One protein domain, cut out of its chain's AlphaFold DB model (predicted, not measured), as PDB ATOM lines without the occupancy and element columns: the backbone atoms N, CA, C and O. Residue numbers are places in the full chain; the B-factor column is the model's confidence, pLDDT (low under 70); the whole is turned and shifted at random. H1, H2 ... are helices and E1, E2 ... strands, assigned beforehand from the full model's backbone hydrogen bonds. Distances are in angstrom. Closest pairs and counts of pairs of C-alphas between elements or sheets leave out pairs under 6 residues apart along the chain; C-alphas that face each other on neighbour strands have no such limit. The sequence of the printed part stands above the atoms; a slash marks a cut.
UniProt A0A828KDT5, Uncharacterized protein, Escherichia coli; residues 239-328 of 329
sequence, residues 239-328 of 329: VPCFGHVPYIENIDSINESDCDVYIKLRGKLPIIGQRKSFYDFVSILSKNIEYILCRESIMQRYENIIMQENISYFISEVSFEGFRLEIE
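Overview. This is residues 239 to 328 of the 329 residues of an uncharacterized protein of Escherichia coli (UniProt A0A828KDT5). A twisted sheet of four strands makes a wall, with H5 slanting over one face and H3 standing up from that same face, while H4 makes a corner with H5 and H2 packs on H5. At one end of the longest axis residues 247 to 253 stick out, 251 to 253 of them in H1; at the other end residues 272 to 277 stick out. The printed part has 90 residues, with five named helices and four named strands in the order E1 H1 E2 H2 E3 H3 H4 H5 E4, and its class is mixed, helices and strands. The sheet is mixed, in the order E1, E3, E2, E4. The whole is compact, with a radius of gyration of the C-alphas of 13.1 A and spans of 39 by 27 by 23 A.

Arrangement. E1, residues 239 to 243, is an edge strand and the antiparallel neighbour of E3, residues 289 to 295; N 239 and O 294 are 2.8 A apart, within hydrogen-bond range. E3 is also antiparallel to E2, residues 261 to 265, with N 262 and O 293 at 2.8 A. E2 is parallel to the other edge strand, E4, residues 325 to 328, with N 263 and O 326 at 3.0 A. E1, H1 of residues 251 to 256, and E2 form a split strand-helix-strand unit, two strands running the same way with E3 between them in the sheet; its crossover is left-handed. H1 only grazes the sheet, with residues 254 to 255. H5, residues 311 to 321, is on the sheet at a height of 10.3 A, over E3 and E2, slantwise at 40 degrees to E2 on the local plane. H3, residues 296 to 301, is on the same face and stands up from the sheet, rising 69 degrees. H2, residues 278 to 287, touches H5 at a steep tilt of 45 degrees, opposite ways; the closest C-alphas, of Ser 286 and Ser 312, are 5.3 A apart. H4, residues 303 to 307, touches H5 only at the corner, the closest C-alphas being those of Ile 305 and Phe 314, 6.3 A apart. Every O i to N i+4 pair is within hydrogen-bond range in H1, H3, H4 and H5, and 5 of 6 are in H2.

Along the chain. E1 begins at C-alpha 239, (43.186, -25.848, 6.539). E3 is the longest strand, 17.5 A, and E2 measures 13.0 A. H5 is the longest helix, 15.8 A, from C-alpha 311 at (30.187, -30.443, -0.135); H2 measures 14.6 A. E4 ends at C-alpha 328, (38.360, -16.213, -6.334).

Size, cuts and confidence. The C-alphas of Asp 252 and Gln 274, the two farthest apart, are 38.9 A apart. The printed part has no cut. The link from E2 to H2, 12 residues, is long. Mean pLDDT of the printed part is 81.2; residues 270 to 276 and 320 to 328 are under 70.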
ATOM      1  N   VAL A 239      42.751 -24.494   6.864       91.25
ATOM      2  CA  VAL A 239      43.186 -25.848   6.539       91.25
ATOM      3  C   VAL A 239      42.410 -26.365   5.328       91.25
ATOM      4  O   VAL A 239      41.272 -25.943   5.100       91.25
ATOM      5  N   PRO A 240      43.001 -27.259   4.520       91.25
ATOM      6  CA  PRO A 240      42.306 -27.890   3.405       91.25
ATOM      7  C   PRO A 240      41.147 -28.762   3.907       91.25
ATOM      8  O   PRO A 240      41.347 -29.649   4.734       91.25
ATOM      9  N   CYS A 241      39.939 -28.517   3.394       91.62
ATOM     10  CA  CYS A 241      38.722 -29.229   3.799       91.62
ATOM     11  C   CYS A 241      38.138 -30.076   2.652       91.62
ATOM     12  O   CYS A 241      37.668 -31.182   2.894       91.62
ATOM     13  N   PHE A 242      38.199 -29.600   1.403       92.12
ATOM     14  CA  PHE A 242      37.744 -30.354   0.225       92.12
ATOM     15  C   PHE A 242      38.620 -30.070  -0.994       92.12
ATOM     16  O   PHE A 242      39.130 -28.960  -1.135       92.12
ATOM     17  N   GLY A 243      38.699 -31.034  -1.916       88.50
ATOM     18  CA  GLY A 243      39.439 -30.899  -3.172       88.50
ATOM     19  C   GLY A 243      40.954 -31.037  -3.013       88.50
ATOM     20  O   GLY A 243      41.470 -31.230  -1.914       88.50
ATOM     21  N   HIS A 244      41.672 -30.961  -4.134       87.19
ATOM     22  CA  HIS A 244      43.132 -30.981  -4.131       87.19
ATOM     23  C   HIS A 244      43.649 -29.546  -4.052       87.19
ATOM     24  O   HIS A 244      43.492 -28.778  -4.998       87.19
ATOM     25  N   VAL A 245      44.223 -29.186  -2.908       87.94
ATOM     26  CA  VAL A 245      44.747 -27.841  -2.665       87.94
ATOM     27  C   VAL A 245      46.190 -27.776  -3.170       87.94
ATOM     28  O   VAL A 245      47.033 -28.507  -2.643       87.94
ATOM     29  N   PRO A 246      46.496 -26.940  -4.179       86.62
ATOM     30  CA  PRO A 246      47.871 -26.718  -4.609       86.62
ATOM     31  C   PRO A 246      48.644 -25.920  -3.550       86.62
ATOM     32  O   PRO A 246      48.077 -25.423  -2.580       86.62
ATOM     33  N   TYR A 247      49.951 -25.753  -3.739       86.62
ATOM     34  CA  TYR A 247      50.696 -24.774  -2.951       86.62
ATOM     35  C   TYR A 247      50.141 -23.363  -3.208       86.62
ATOM     36  O   TYR A 247      49.981 -22.963  -4.361       86.62
ATOM     37  N   ILE A 248      49.841 -22.622  -2.138       85.94
ATOM     38  CA  ILE A 248      49.271 -21.273  -2.202       85.94
ATOM     39  C   ILE A 248      50.330 -20.285  -1.713       85.94
ATOM     40  O   ILE A 248      50.611 -20.212  -0.518       85.94
ATOM     41  N   GLU A 249      50.908 -19.516  -2.636       82.25
ATOM     42  CA  GLU A 249      52.006 -18.577  -2.355       82.25
ATOM     43  C   GLU A 249      51.646 -17.495  -1.325       82.25
ATOM     44  O   GLU A 249      52.501 -17.059  -0.563       82.25
ATOM     45  N   ASN A 250      50.382 -17.072  -1.273       84.81
ATOM     46  CA  ASN A 250      49.891 -15.992  -0.415       84.81
ATOM     47  C   ASN A 250      49.060 -16.483   0.787       84.81
ATOM     48  O   ASN A 250      48.251 -15.721   1.317       84.81
ATOM     49  N   ILE A 251      49.246 -17.732   1.235       83.88
ATOM     50  CA  ILE A 251      48.423 -18.342   2.294       83.88
ATOM     51  C   ILE A 251      48.442 -17.563   3.617       83.88
ATOM     52  O   ILE A 251      47.409 -17.473   4.278       83.88
ATOM     53  N   ASP A 252      49.565 -16.939   3.979       85.31
ATOM     54  CA  ASP A 252      49.669 -16.124   5.197       85.31
ATOM     55  C   ASP A 252      48.765 -14.890   5.124       85.31
ATOM     56  O   ASP A 252      48.010 -14.614   6.054       85.31
ATOM     57  N   SER A 253      48.730 -14.215   3.972       84.06
ATOM     58  CA  SER A 253      47.829 -13.080   3.749       84.06
ATOM     59  C   SER A 253      46.355 -13.498   3.795       84.06
ATOM     60  O   SER A 253      45.523 -12.761   4.323       84.06
ATOM     61  N   ILE A 254      46.020 -14.687   3.283       81.81
ATOM     62  CA  ILE A 254      44.651 -15.220   3.354       81.81
ATOM     63  C   ILE A 254      44.310 -15.607   4.805       81.81
ATOM     64  O   ILE A 254      43.194 -15.365   5.260       81.81
ATOM     65  N   ASN A 255      45.263 -16.137   5.575       82.88
ATOM     66  CA  ASN A 255      45.082 -16.450   6.994       82.88
ATOM     67  C   ASN A 255      44.891 -15.206   7.869       82.88
ATOM     68  O   ASN A 255      44.103 -15.258   8.817       82.88
ATOM     69  N   GLU A 256      45.572 -14.105   7.551       82.56
ATOM     70  CA  GLU A 256      45.382 -12.796   8.189       82.56
ATOM     71  C   GLU A 256      44.051 -12.140   7.805       82.56
ATOM     72  O   GLU A 256      43.551 -11.265   8.518       82.56
ATOM     73  N   SER A 257      43.458 -12.559   6.684       75.50
ATOM     74  CA  SER A 257      42.155 -12.070   6.265       75.50
ATOM     75  C   SER A 257      41.060 -12.494   7.243       75.50
ATOM     76  O   SER A 257      41.114 -13.516   7.921       75.50
ATOM     77  N   ASP A 258      39.984 -11.725   7.241       72.62
ATOM     78  CA  ASP A 258      38.778 -11.982   8.017       72.62
ATOM     79  C   ASP A 258      37.922 -13.150   7.455       72.62
ATOM     80  O   ASP A 258      36.753 -13.296   7.812       72.62
ATOM     81  N   CYS A 259      38.458 -13.957   6.534       76.69
ATOM     82  CA  CYS A 259      37.758 -15.073   5.902       76.69
ATOM     83  C   CYS A 259      37.736 -16.318   6.803       76.69
ATOM     84  O   CYS A 259      38.764 -16.732   7.348       76.69
ATOM     85  N   ASP A 260      36.558 -16.935   6.929       82.31
ATOM     86  CA  ASP A 260      36.370 -18.167   7.701       82.31
ATOM     87  C   ASP A 260      36.379 -19.416   6.803       82.31
ATOM     88  O   ASP A 260      36.824 -20.495   7.206       82.31
ATOM     89  N   VAL A 261      35.874 -19.274   5.573       86.44
ATOM     90  CA  VAL A 261      35.839 -20.331   4.559       86.44
ATOM     91  C   VAL A 261      36.179 -19.725   3.204       86.44
ATOM     92  O   VAL A 261      35.477 -18.842   2.709       86.44
ATOM     93  N   TYR A 262      37.233 -20.243   2.592       86.75
ATOM     94  CA  TYR A 262      37.698 -19.872   1.265       86.75
ATOM     95  C   TYR A 262      37.249 -20.930   0.260       86.75
ATOM     96  O   TYR A 262      37.506 -22.119   0.462       86.75
ATOM     97  N   ILE A 263      36.589 -20.526  -0.827       87.19
ATOM     98  CA  ILE A 263      36.143 -21.451  -1.874       87.19
ATOM     99  C   ILE A 263      36.757 -21.043  -3.206       87.19
ATOM    100  O   ILE A 263      36.434 -19.989  -3.756       87.19
ATOM    101  N   LYS A 264      37.577 -21.933  -3.770       86.88
ATOM    102  CA  LYS A 264      38.072 -21.804  -5.139       86.88
ATOM    103  C   LYS A 264      37.139 -22.524  -6.103       86.88
ATOM    104  O   LYS A 264      36.745 -23.670  -5.874       86.88
ATOM    105  N   LEU A 265      36.789 -21.851  -7.194       86.69
ATOM    106  CA  LEU A 265      35.970 -22.413  -8.262       86.69
ATOM    107  C   LEU A 265      36.842 -22.789  -9.456       86.69
ATOM    108  O   LEU A 265      37.763 -22.061  -9.803       86.69
ATOM    109  N   ARG A 266      36.473 -23.873 -10.147       84.88
ATOM    110  CA  ARG A 266      37.138 -24.312 -11.388       84.88
ATOM    111  C   ARG A 266      36.937 -23.334 -12.550       84.88
ATOM    112  O   ARG A 266      37.615 -23.423 -13.567       84.88
ATOM    113  N   GLY A 267      35.957 -22.443 -12.435       80.31
ATOM    114  CA  GLY A 267      35.650 -21.429 -13.432       80.31
ATOM    115  C   GLY A 267      34.389 -20.648 -13.086       80.31
ATOM    116  O   GLY A 267      33.745 -20.877 -12.059       80.31
ATOM    117  N   LYS A 268      34.002 -19.730 -13.975       76.38
ATOM    118  CA  LYS A 268      32.812 -18.891 -13.785       76.38
ATOM    119  C   LYS A 268      31.546 -19.739 -13.704       76.38
ATOM    120  O   LYS A 268      31.263 -20.548 -14.586       76.38
ATOM    121  N   LEU A 269      30.743 -19.496 -12.672       72.25
ATOM    122  CA  LEU A 269      29.435 -20.128 -12.544       72.25
ATOM    123  C   LEU A 269      28.509 -19.621 -13.658       72.25
ATOM    124  O   LEU A 269      28.419 -18.407 -13.866       72.25
ATOM    125  N   PRO A 270      27.774 -20.507 -14.350       65.50
ATOM    126  CA  PRO A 270      26.772 -20.078 -15.311       65.50
ATOM    127  C   PRO A 270      25.650 -19.345 -14.562       65.50
ATOM    128  O   PRO A 270      24.819 -19.962 -13.888       65.50
ATOM    129  N   ILE A 271      25.626 -18.012 -14.662       57.53
ATOM    130  CA  ILE A 271      24.551 -17.175 -14.115       57.53
ATOM    131  C   ILE A 271      23.333 -17.346 -15.025       57.53
ATOM    132  O   ILE A 271      23.119 -16.590 -15.969       57.53
ATOM    133  N   ILE A 272      22.540 -18.383 -14.769       57.44
ATOM    134  CA  ILE A 272      21.284 -18.610 -15.487       57.44
ATOM    135  C   ILE A 272      20.197 -17.811 -14.765       57.44
ATOM    136  O   ILE A 272      19.865 -18.095 -13.612       57.44
ATOM    137  N   GLY A 273      19.683 -16.777 -15.431       55.88
ATOM    138  CA  GLY A 273      18.636 -15.911 -14.905       55.88
ATOM    139  C   GLY A 273      17.320 -16.648 -14.608       55.88
ATOM    140  O   GLY A 273      16.921 -17.549 -15.334       55.88
ATOM    141  N   GLN A 274      16.643 -16.153 -13.565       53.72
ATOM    142  CA  GLN A 274      15.308 -16.482 -13.034       53.72
ATOM    143  C   GLN A 274      15.166 -17.686 -12.070       53.72
ATOM    144  O   GLN A 274      15.342 -18.847 -12.413       53.72
ATOM    145  N   ARG A 275      14.771 -17.326 -10.832       54.62
ATOM    146  CA  ARG A 275      14.203 -18.122  -9.720       54.62
ATOM    147  C   ARG A 275      14.754 -19.544  -9.529       54.62
ATOM    148  O   ARG A 275      14.005 -20.511  -9.583       54.62
ATOM    149  N   LYS A 276      16.034 -19.648  -9.174       65.06
ATOM    150  CA  LYS A 276      16.583 -20.843  -8.514       65.06
ATOM    151  C   LYS A 276      16.515 -20.673  -6.994       65.06
ATOM    152  O   LYS A 276      16.738 -19.571  -6.490       65.06
ATOM    153  N   SER A 277      16.139 -21.728  -6.272       78.56
ATOM    154  CA  SER A 277      16.153 -21.720  -4.806       78.56
ATOM    155  C   SER A 277      17.597 -21.641  -4.285       78.56
ATOM    156  O   SER A 277      18.548 -21.907  -5.019       78.56
ATOM    157  N   PHE A 278      17.783 -21.292  -3.009       78.75
ATOM    158  CA  PHE A 278      19.113 -21.318  -2.383       78.75
ATOM    159  C   PHE A 278      19.778 -22.701  -2.509       78.75
ATOM    160  O   PHE A 278      20.958 -22.794  -2.830       78.75
ATOM    161  N   TYR A 279      19.003 -23.776  -2.350       80.69
ATOM    162  CA  TYR A 279      19.498 -25.143  -2.497       80.69
ATOM    163  C   TYR A 279      19.954 -25.457  -3.925       80.69
ATOM    164  O   TYR A 279      20.978 -26.111  -4.109       80.69
ATOM    165  N   ASP A 280      19.251 -24.942  -4.937       80.12
ATOM    166  CA  ASP A 280      19.668 -25.095  -6.337       80.12
ATOM    167  C   ASP A 280      20.989 -24.368  -6.603       80.12
ATOM    168  O   ASP A 280      21.852 -24.881  -7.315       80.12
ATOM    169  N   PHE A 281      21.169 -23.185  -6.010       80.75
ATOM    170  CA  PHE A 281      22.424 -22.445  -6.093       80.75
ATOM    171  C   PHE A 281      23.580 -23.222  -5.452       80.75
ATOM    172  O   PHE A 281      24.604 -23.419  -6.102       80.75
ATOM    173  N   VAL A 282      23.404 -23.726  -4.225       84.25
ATOM    174  CA  VAL A 282      24.425 -24.520  -3.519       84.25
ATOM    175  C   VAL A 282      24.766 -25.809  -4.278       84.25
ATOM    176  O   VAL A 282      25.934 -26.180  -4.389       84.25
ATOM    177  N   SER A 283      23.768 -26.468  -4.868       84.44
ATOM    178  CA  SER A 283      23.965 -27.663  -5.696       84.44
ATOM    179  C   SER A 283      24.811 -27.378  -6.943       84.44
ATOM    180  O   SER A 283      25.701 -28.156  -7.280       84.44
ATOM    181  N   ILE A 284      24.598 -26.242  -7.613       82.25
ATOM    182  CA  ILE A 284      25.422 -25.839  -8.766       82.25
ATOM    183  C   ILE A 284      26.830 -25.449  -8.312       82.25
ATOM    184  O   ILE A 284      27.805 -25.875  -8.928       82.25
ATOM    185  N   LEU A 285      26.931 -24.673  -7.229       83.88
ATOM    186  CA  LEU A 285      28.199 -24.236  -6.653       83.88
ATOM    187  C   LEU A 285      29.078 -25.442  -6.311       83.88
ATOM    188  O   LEU A 285      30.190 -25.529  -6.813       83.88
ATOM    189  N   SER A 286      28.550 -26.403  -5.545       87.31
ATOM    190  CA  SER A 286      29.289 -27.592  -5.095       87.31
ATOM    191  C   SER A 286      29.902 -28.418  -6.230       87.31
ATOM    192  O   SER A 286      30.986 -28.967  -6.061       87.31
ATOM    193  N   LYS A 287      29.269 -28.459  -7.409       87.88
ATOM    194  CA  LYS A 287      29.785 -29.174  -8.591       87.88
ATOM    195  C   LYS A 287      30.941 -28.457  -9.290       87.88
ATOM    196  O   LYS A 287      31.654 -29.080 -10.069       87.88
ATOM    197  N   ASN A 288      31.100 -27.160  -9.049       85.75
ATOM    198  CA  ASN A 288      32.094 -26.312  -9.702       85.75
ATOM    199  C   ASN A 288      33.261 -25.937  -8.773       85.75
ATOM    200  O   ASN A 288      34.076 -25.082  -9.116       85.75
ATOM    201  N   ILE A 289      33.340 -26.547  -7.590       88.50
ATOM    202  CA  ILE A 289      34.408 -26.290  -6.626       88.50
ATOM    203  C   ILE A 289      35.682 -27.020  -7.045       88.50
ATOM    204  O   ILE A 289      35.669 -28.190  -7.440       88.50
ATOM    205  N   GLU A 290      36.788 -26.292  -6.989       89.69
ATOM    206  CA  GLU A 290      38.132 -26.839  -7.130       89.69
ATOM    207  C   GLU A 290      38.619 -27.340  -5.771       89.69
ATOM    208  O   GLU A 290      38.868 -28.535  -5.612       89.69
ATOM    209  N   TYR A 291      38.644 -26.447  -4.780       91.50
ATOM    210  CA  TYR A 291      38.951 -26.771  -3.394       91.50
ATOM    211  C   TYR A 291      38.286 -25.803  -2.408       91.50
ATOM    212  O   TYR A 291      37.844 -24.708  -2.769       91.50
ATOM    213  N   ILE A 292      38.223 -26.219  -1.143       91.19
ATOM    214  CA  ILE A 292      37.740 -25.413  -0.017       91.19
ATOM    215  C   ILE A 292      38.798 -25.420   1.077       91.19
ATOM    216  O   ILE A 292      39.230 -26.494   1.502       91.19
ATOM    217  N   LEU A 293      39.148 -24.233   1.573       91.00
ATOM    218  CA  LEU A 293      39.860 -24.074   2.839       91.00
ATOM    219  C   LEU A 293      38.883 -23.579   3.894       91.00
ATOM    220  O   LEU A 293      38.025 -22.743   3.612       91.00
ATOM    221  N   CYS A 294      39.011 -24.070   5.114       90.31
ATOM    222  CA  CYS A 294      38.193 -23.612   6.220       90.31
ATOM    223  C   CYS A 294      39.038 -23.459   7.477       90.31
ATOM    224  O   CYS A 294      40.052 -24.134   7.624       90.31
ATOM    225  N   ARG A 295      38.652 -22.545   8.370       87.38
ATOM    226  CA  ARG A 295      39.323 -22.398   9.667       87.38
ATOM    227  C   ARG A 295      39.314 -23.737  10.407       87.38
ATOM    228  O   ARG A 295      38.322 -24.465  10.342       87.38
ATOM    229  N   GLU A 296      40.385 -24.068  11.116       87.31
ATOM    230  CA  GLU A 296      40.519 -25.330  11.853       87.31
ATOM    231  C   GLU A 296      39.333 -25.578  12.804       87.31
ATOM    232  O   GLU A 296      38.863 -26.706  12.956       87.31
ATOM    233  N   SER A 297      38.802 -24.525  13.432       84.56
ATOM    234  CA  SER A 297      37.584 -24.599  14.243       84.56
ATOM    235  C   SER A 297      36.362 -25.050  13.432       84.56
ATOM    236  O   SER A 297      35.605 -25.904  13.893       84.56
ATOM    237  N   ILE A 298      36.183 -24.548  12.207       86.81
ATOM    238  CA  ILE A 298      35.109 -24.959  11.292       86.81
ATOM    239  C   ILE A 298      35.332 -26.398  10.838       86.81
ATOM    240  O   ILE A 298      34.408 -27.205  10.931       86.81
ATOM    241  N   MET A 299      36.549 -26.750  10.420       90.12
ATOM    242  CA  MET A 299      36.888 -28.122  10.037       90.12
ATOM    243  C   MET A 299      36.512 -29.107  11.153       90.12
ATOM    244  O   MET A 299      35.825 -30.097  10.911       90.12
ATOM    245  N   GLN A 300      36.873 -28.790  12.397       88.50
ATOM    246  CA  GLN A 300      36.551 -29.634  13.542       88.50
ATOM    247  C   GLN A 300      35.056 -29.675  13.855       88.50
ATOM    248  O   GLN A 300      34.586 -30.737  14.250       88.50
ATOM    249  N   ARG A 301      34.297 -28.582  13.689       86.44
ATOM    250  CA  ARG A 301      32.834 -28.571  13.903       86.44
ATOM    251  C   ARG A 301      32.068 -29.400  12.872       86.44
ATOM    252  O   ARG A 301      31.034 -29.967  13.210       86.44
ATOM    253  N   TYR A 302      32.566 -29.459  11.641       89.25
ATOM    254  CA  TYR A 302      31.896 -30.090  10.499       89.25
ATOM    255  C   TYR A 302      32.546 -31.405  10.052       89.25
ATOM    256  O   TYR A 302      32.232 -31.910   8.975       89.25
ATOM    257  N   GLU A 303      33.431 -31.964  10.877       90.50
ATOM    258  CA  GLU A 303      34.250 -33.140  10.579       90.50
ATOM    259  C   GLU A 303      33.448 -34.295   9.970       90.50
ATOM    260  O   GLU A 303      33.848 -34.840   8.947       90.50
ATOM    261  N   ASN A 304      32.274 -34.624  10.520       89.88
ATOM    262  CA  ASN A 304      31.469 -35.736  10.008       89.88
ATOM    263  C   ASN A 304      30.933 -35.466   8.590       89.88
ATOM    264  O   ASN A 304      30.883 -36.375   7.767       89.88
ATOM    265  N   ILE A 305      30.562 -34.222   8.279       90.19
ATOM    266  CA  ILE A 305      30.083 -33.838   6.941       90.19
ATOM    267  C   ILE A 305      31.247 -33.816   5.942       90.19
ATOM    268  O   ILE A 305      31.078 -34.224   4.791       90.19
ATOM    269  N   ILE A 306      32.425 -33.370   6.388       91.00
ATOM    270  CA  ILE A 306      33.650 -33.323   5.583       91.00
ATOM    271  C   ILE A 306      34.125 -34.737   5.236       91.00
ATOM    272  O   ILE A 306      34.356 -35.022   4.065       91.00
ATOM    273  N   MET A 307      34.185 -35.644   6.215       89.94
ATOM    274  CA  MET A 307      34.577 -37.045   6.007       89.94
ATOM    275  C   MET A 307      33.631 -37.807   5.066       89.94
ATOM    276  O   MET A 307      34.027 -38.793   4.456       89.94
ATOM    277  N   GLN A 308      32.384 -37.353   4.933       89.25
ATOM    278  CA  GLN A 308      31.405 -37.903   3.988       89.25
ATOM    279  C   GLN A 308      31.477 -37.264   2.596       89.25
ATOM    280  O   GLN A 308      30.640 -37.561   1.746       89.25
ATOM    281  N   GLU A 309      32.419 -36.344   2.377       89.31
ATOM    282  CA  GLU A 309      32.602 -35.596   1.131       89.31
ATOM    283  C   GLU A 309      31.337 -34.836   0.675       89.31
ATOM    284  O   GLU A 309      31.140 -34.531  -0.504       89.31
ATOM    285  N   ASN A 310      30.448 -34.479   1.613       90.50
ATOM    286  CA  ASN A 310      29.164 -33.862   1.289       90.50
ATOM    287  C   ASN A 310      29.266 -32.331   1.203       90.50
ATOM    288  O   ASN A 310      28.752 -31.587   2.044       90.50
ATOM    289  N   ILE A 311      29.910 -31.863   0.133       90.62
ATOM    290  CA  ILE A 311      30.187 -30.443  -0.135       90.62
ATOM    291  C   ILE A 311      28.905 -29.595  -0.134       90.62
ATOM    292  O   ILE A 311      28.863 -28.516   0.458       90.62
ATOM    293  N   SER A 312      27.835 -30.071  -0.784       89.19
ATOM    294  CA  SER A 312      26.574 -29.321  -0.867       89.19
ATOM    295  C   SER A 312      25.947 -29.114   0.510       89.19
ATOM    296  O   SER A 312      25.388 -28.049   0.773       89.19
ATOM    297  N   TYR A 313      25.998 -30.125   1.377       88.25
ATOM    298  CA  TYR A 313      25.435 -30.001   2.714       88.25
ATOM    299  C   TYR A 313      26.299 -29.101   3.598       88.25
ATOM    300  O   TYR A 313      25.758 -28.213   4.257       88.25
ATOM    301  N   PHE A 314      27.626 -29.241   3.516       89.06
ATOM    302  CA  PHE A 314      28.576 -28.365   4.201       89.06
ATOM    303  C   PHE A 314      28.313 -26.886   3.890       89.06
ATOM    304  O   PHE A 314      28.055 -26.102   4.799       89.06
ATOM    305  N   ILE A 315      28.276 -26.505   2.608       86.38
ATOM    306  CA  ILE A 315      28.048 -25.108   2.202       86.38
ATOM    307  C   ILE A 315      26.710 -24.587   2.725       86.38
ATOM    308  O   ILE A 315      26.633 -23.446   3.186       86.38
ATOM    309  N   SER A 316      25.654 -25.402   2.653       83.56
ATOM    310  CA  SER A 316      24.331 -25.024   3.149       83.56
ATOM    311  C   SER A 316      24.370 -24.716   4.646       83.56
ATOM    312  O   SER A 316      23.899 -23.659   5.056       83.56
ATOM    313  N   GLU A 317      24.940 -25.612   5.454       81.50
ATOM    314  CA  GLU A 317      24.996 -25.454   6.910       81.50
ATOM    315  C   GLU A 317      25.854 -24.261   7.327       81.50
ATOM    316  O   GLU A 317      25.390 -23.420   8.097       81.50
ATOM    317  N   VAL A 318      27.067 -24.139   6.777       79.69
ATOM    318  CA  VAL A 318      27.961 -23.023   7.108       79.69
ATOM    319  C   VAL A 318      27.274 -21.698   6.738       79.69
ATOM    320  O   VAL A 318      27.296 -20.755   7.526       79.69
ATOM    321  N   SER A 319      26.535 -21.634   5.619       73.75
ATOM    322  CA  SER A 319      25.827 -20.413   5.168       73.75
ATOM    323  C   SER A 319      24.753 -19.934   6.130       73.75
ATOM    324  O   SER A 319      24.552 -18.724   6.256       73.75
ATOM    325  N   PHE A 320      24.071 -20.849   6.818       68.44
ATOM    326  CA  PHE A 320      23.077 -20.478   7.823       68.44
ATOM    327  C   PHE A 320      23.709 -19.897   9.097       68.44
ATOM    328  O   PHE A 320      23.052 -19.108   9.775       68.44
ATOM    329  N   GLU A 321      24.970 -20.219   9.398       64.88
ATOM    330  CA  GLU A 321      25.693 -19.700  10.570       64.88
ATOM    331  C   GLU A 321      26.272 -18.288  10.371       64.88
ATOM    332  O   GLU A 321      26.587 -17.615  11.350       64.88
ATOM    333  N   GLY A 322      26.341 -17.789   9.129       58.19
ATOM    334  CA  GLY A 322      26.716 -16.398   8.841       58.19
ATOM    335  C   GLY A 322      28.215 -16.138   8.661       58.19
ATOM    336  O   GLY A 322      28.709 -15.095   9.083       58.19
ATOM    337  N   PHE A 323      28.931 -17.062   8.021       62.22
ATOM    338  CA  PHE A 323      30.369 -16.953   7.754       62.22
ATOM    339  C   PHE A 323      30.748 -15.948   6.650       62.22
ATOM    340  O   PHE A 323      29.931 -15.570   5.802       62.22
ATOM    341  N   ARG A 324      32.028 -15.551   6.641       59.44
ATOM    342  CA  ARG A 324      32.641 -14.742   5.576       59.44
ATOM    343  C   ARG A 324      33.274 -15.647   4.518       59.44
ATOM    344  O   ARG A 324      34.221 -16.375   4.809       59.44
ATOM    345  N   LEU A 325      32.724 -15.580   3.304       61.88
ATOM    346  CA  LEU A 325      33.136 -16.354   2.135       61.88
ATOM    347  C   LEU A 325      33.980 -15.494   1.189       61.88
ATOM    348  O   LEU A 325      33.523 -14.431   0.761       61.88
ATOM    349  N   GLU A 326      35.147 -15.995   0.800       65.38
ATOM    350  CA  GLU A 326      35.904 -15.465  -0.335       65.38
ATOM    351  C   GLU A 326      35.801 -16.421  -1.528       65.38
ATOM    352  O   GLU A 326      35.940 -17.636  -1.380       65.38
ATOM    353  N   ILE A 327      35.494 -15.853  -2.699       65.06
ATOM    354  CA  ILE A 327      35.405 -16.569  -3.972       65.06
ATOM    355  C   ILE A 327      36.386 -15.910  -4.931       65.06
ATOM    356  O   ILE A 327      36.184 -14.762  -5.337       65.06
ATOM    357  N   GLU A 328      37.421 -16.646  -5.309       63.34
ATOM    358  CA  GLU A 328      38.360 -16.213  -6.334       63.34
ATOM    359  C   GLU A 328      37.868 -16.680  -7.710       63.34
ATOM    360  O   GLU A 328      37.586 -17.867  -7.908       63.34
TER     361      GLU A 328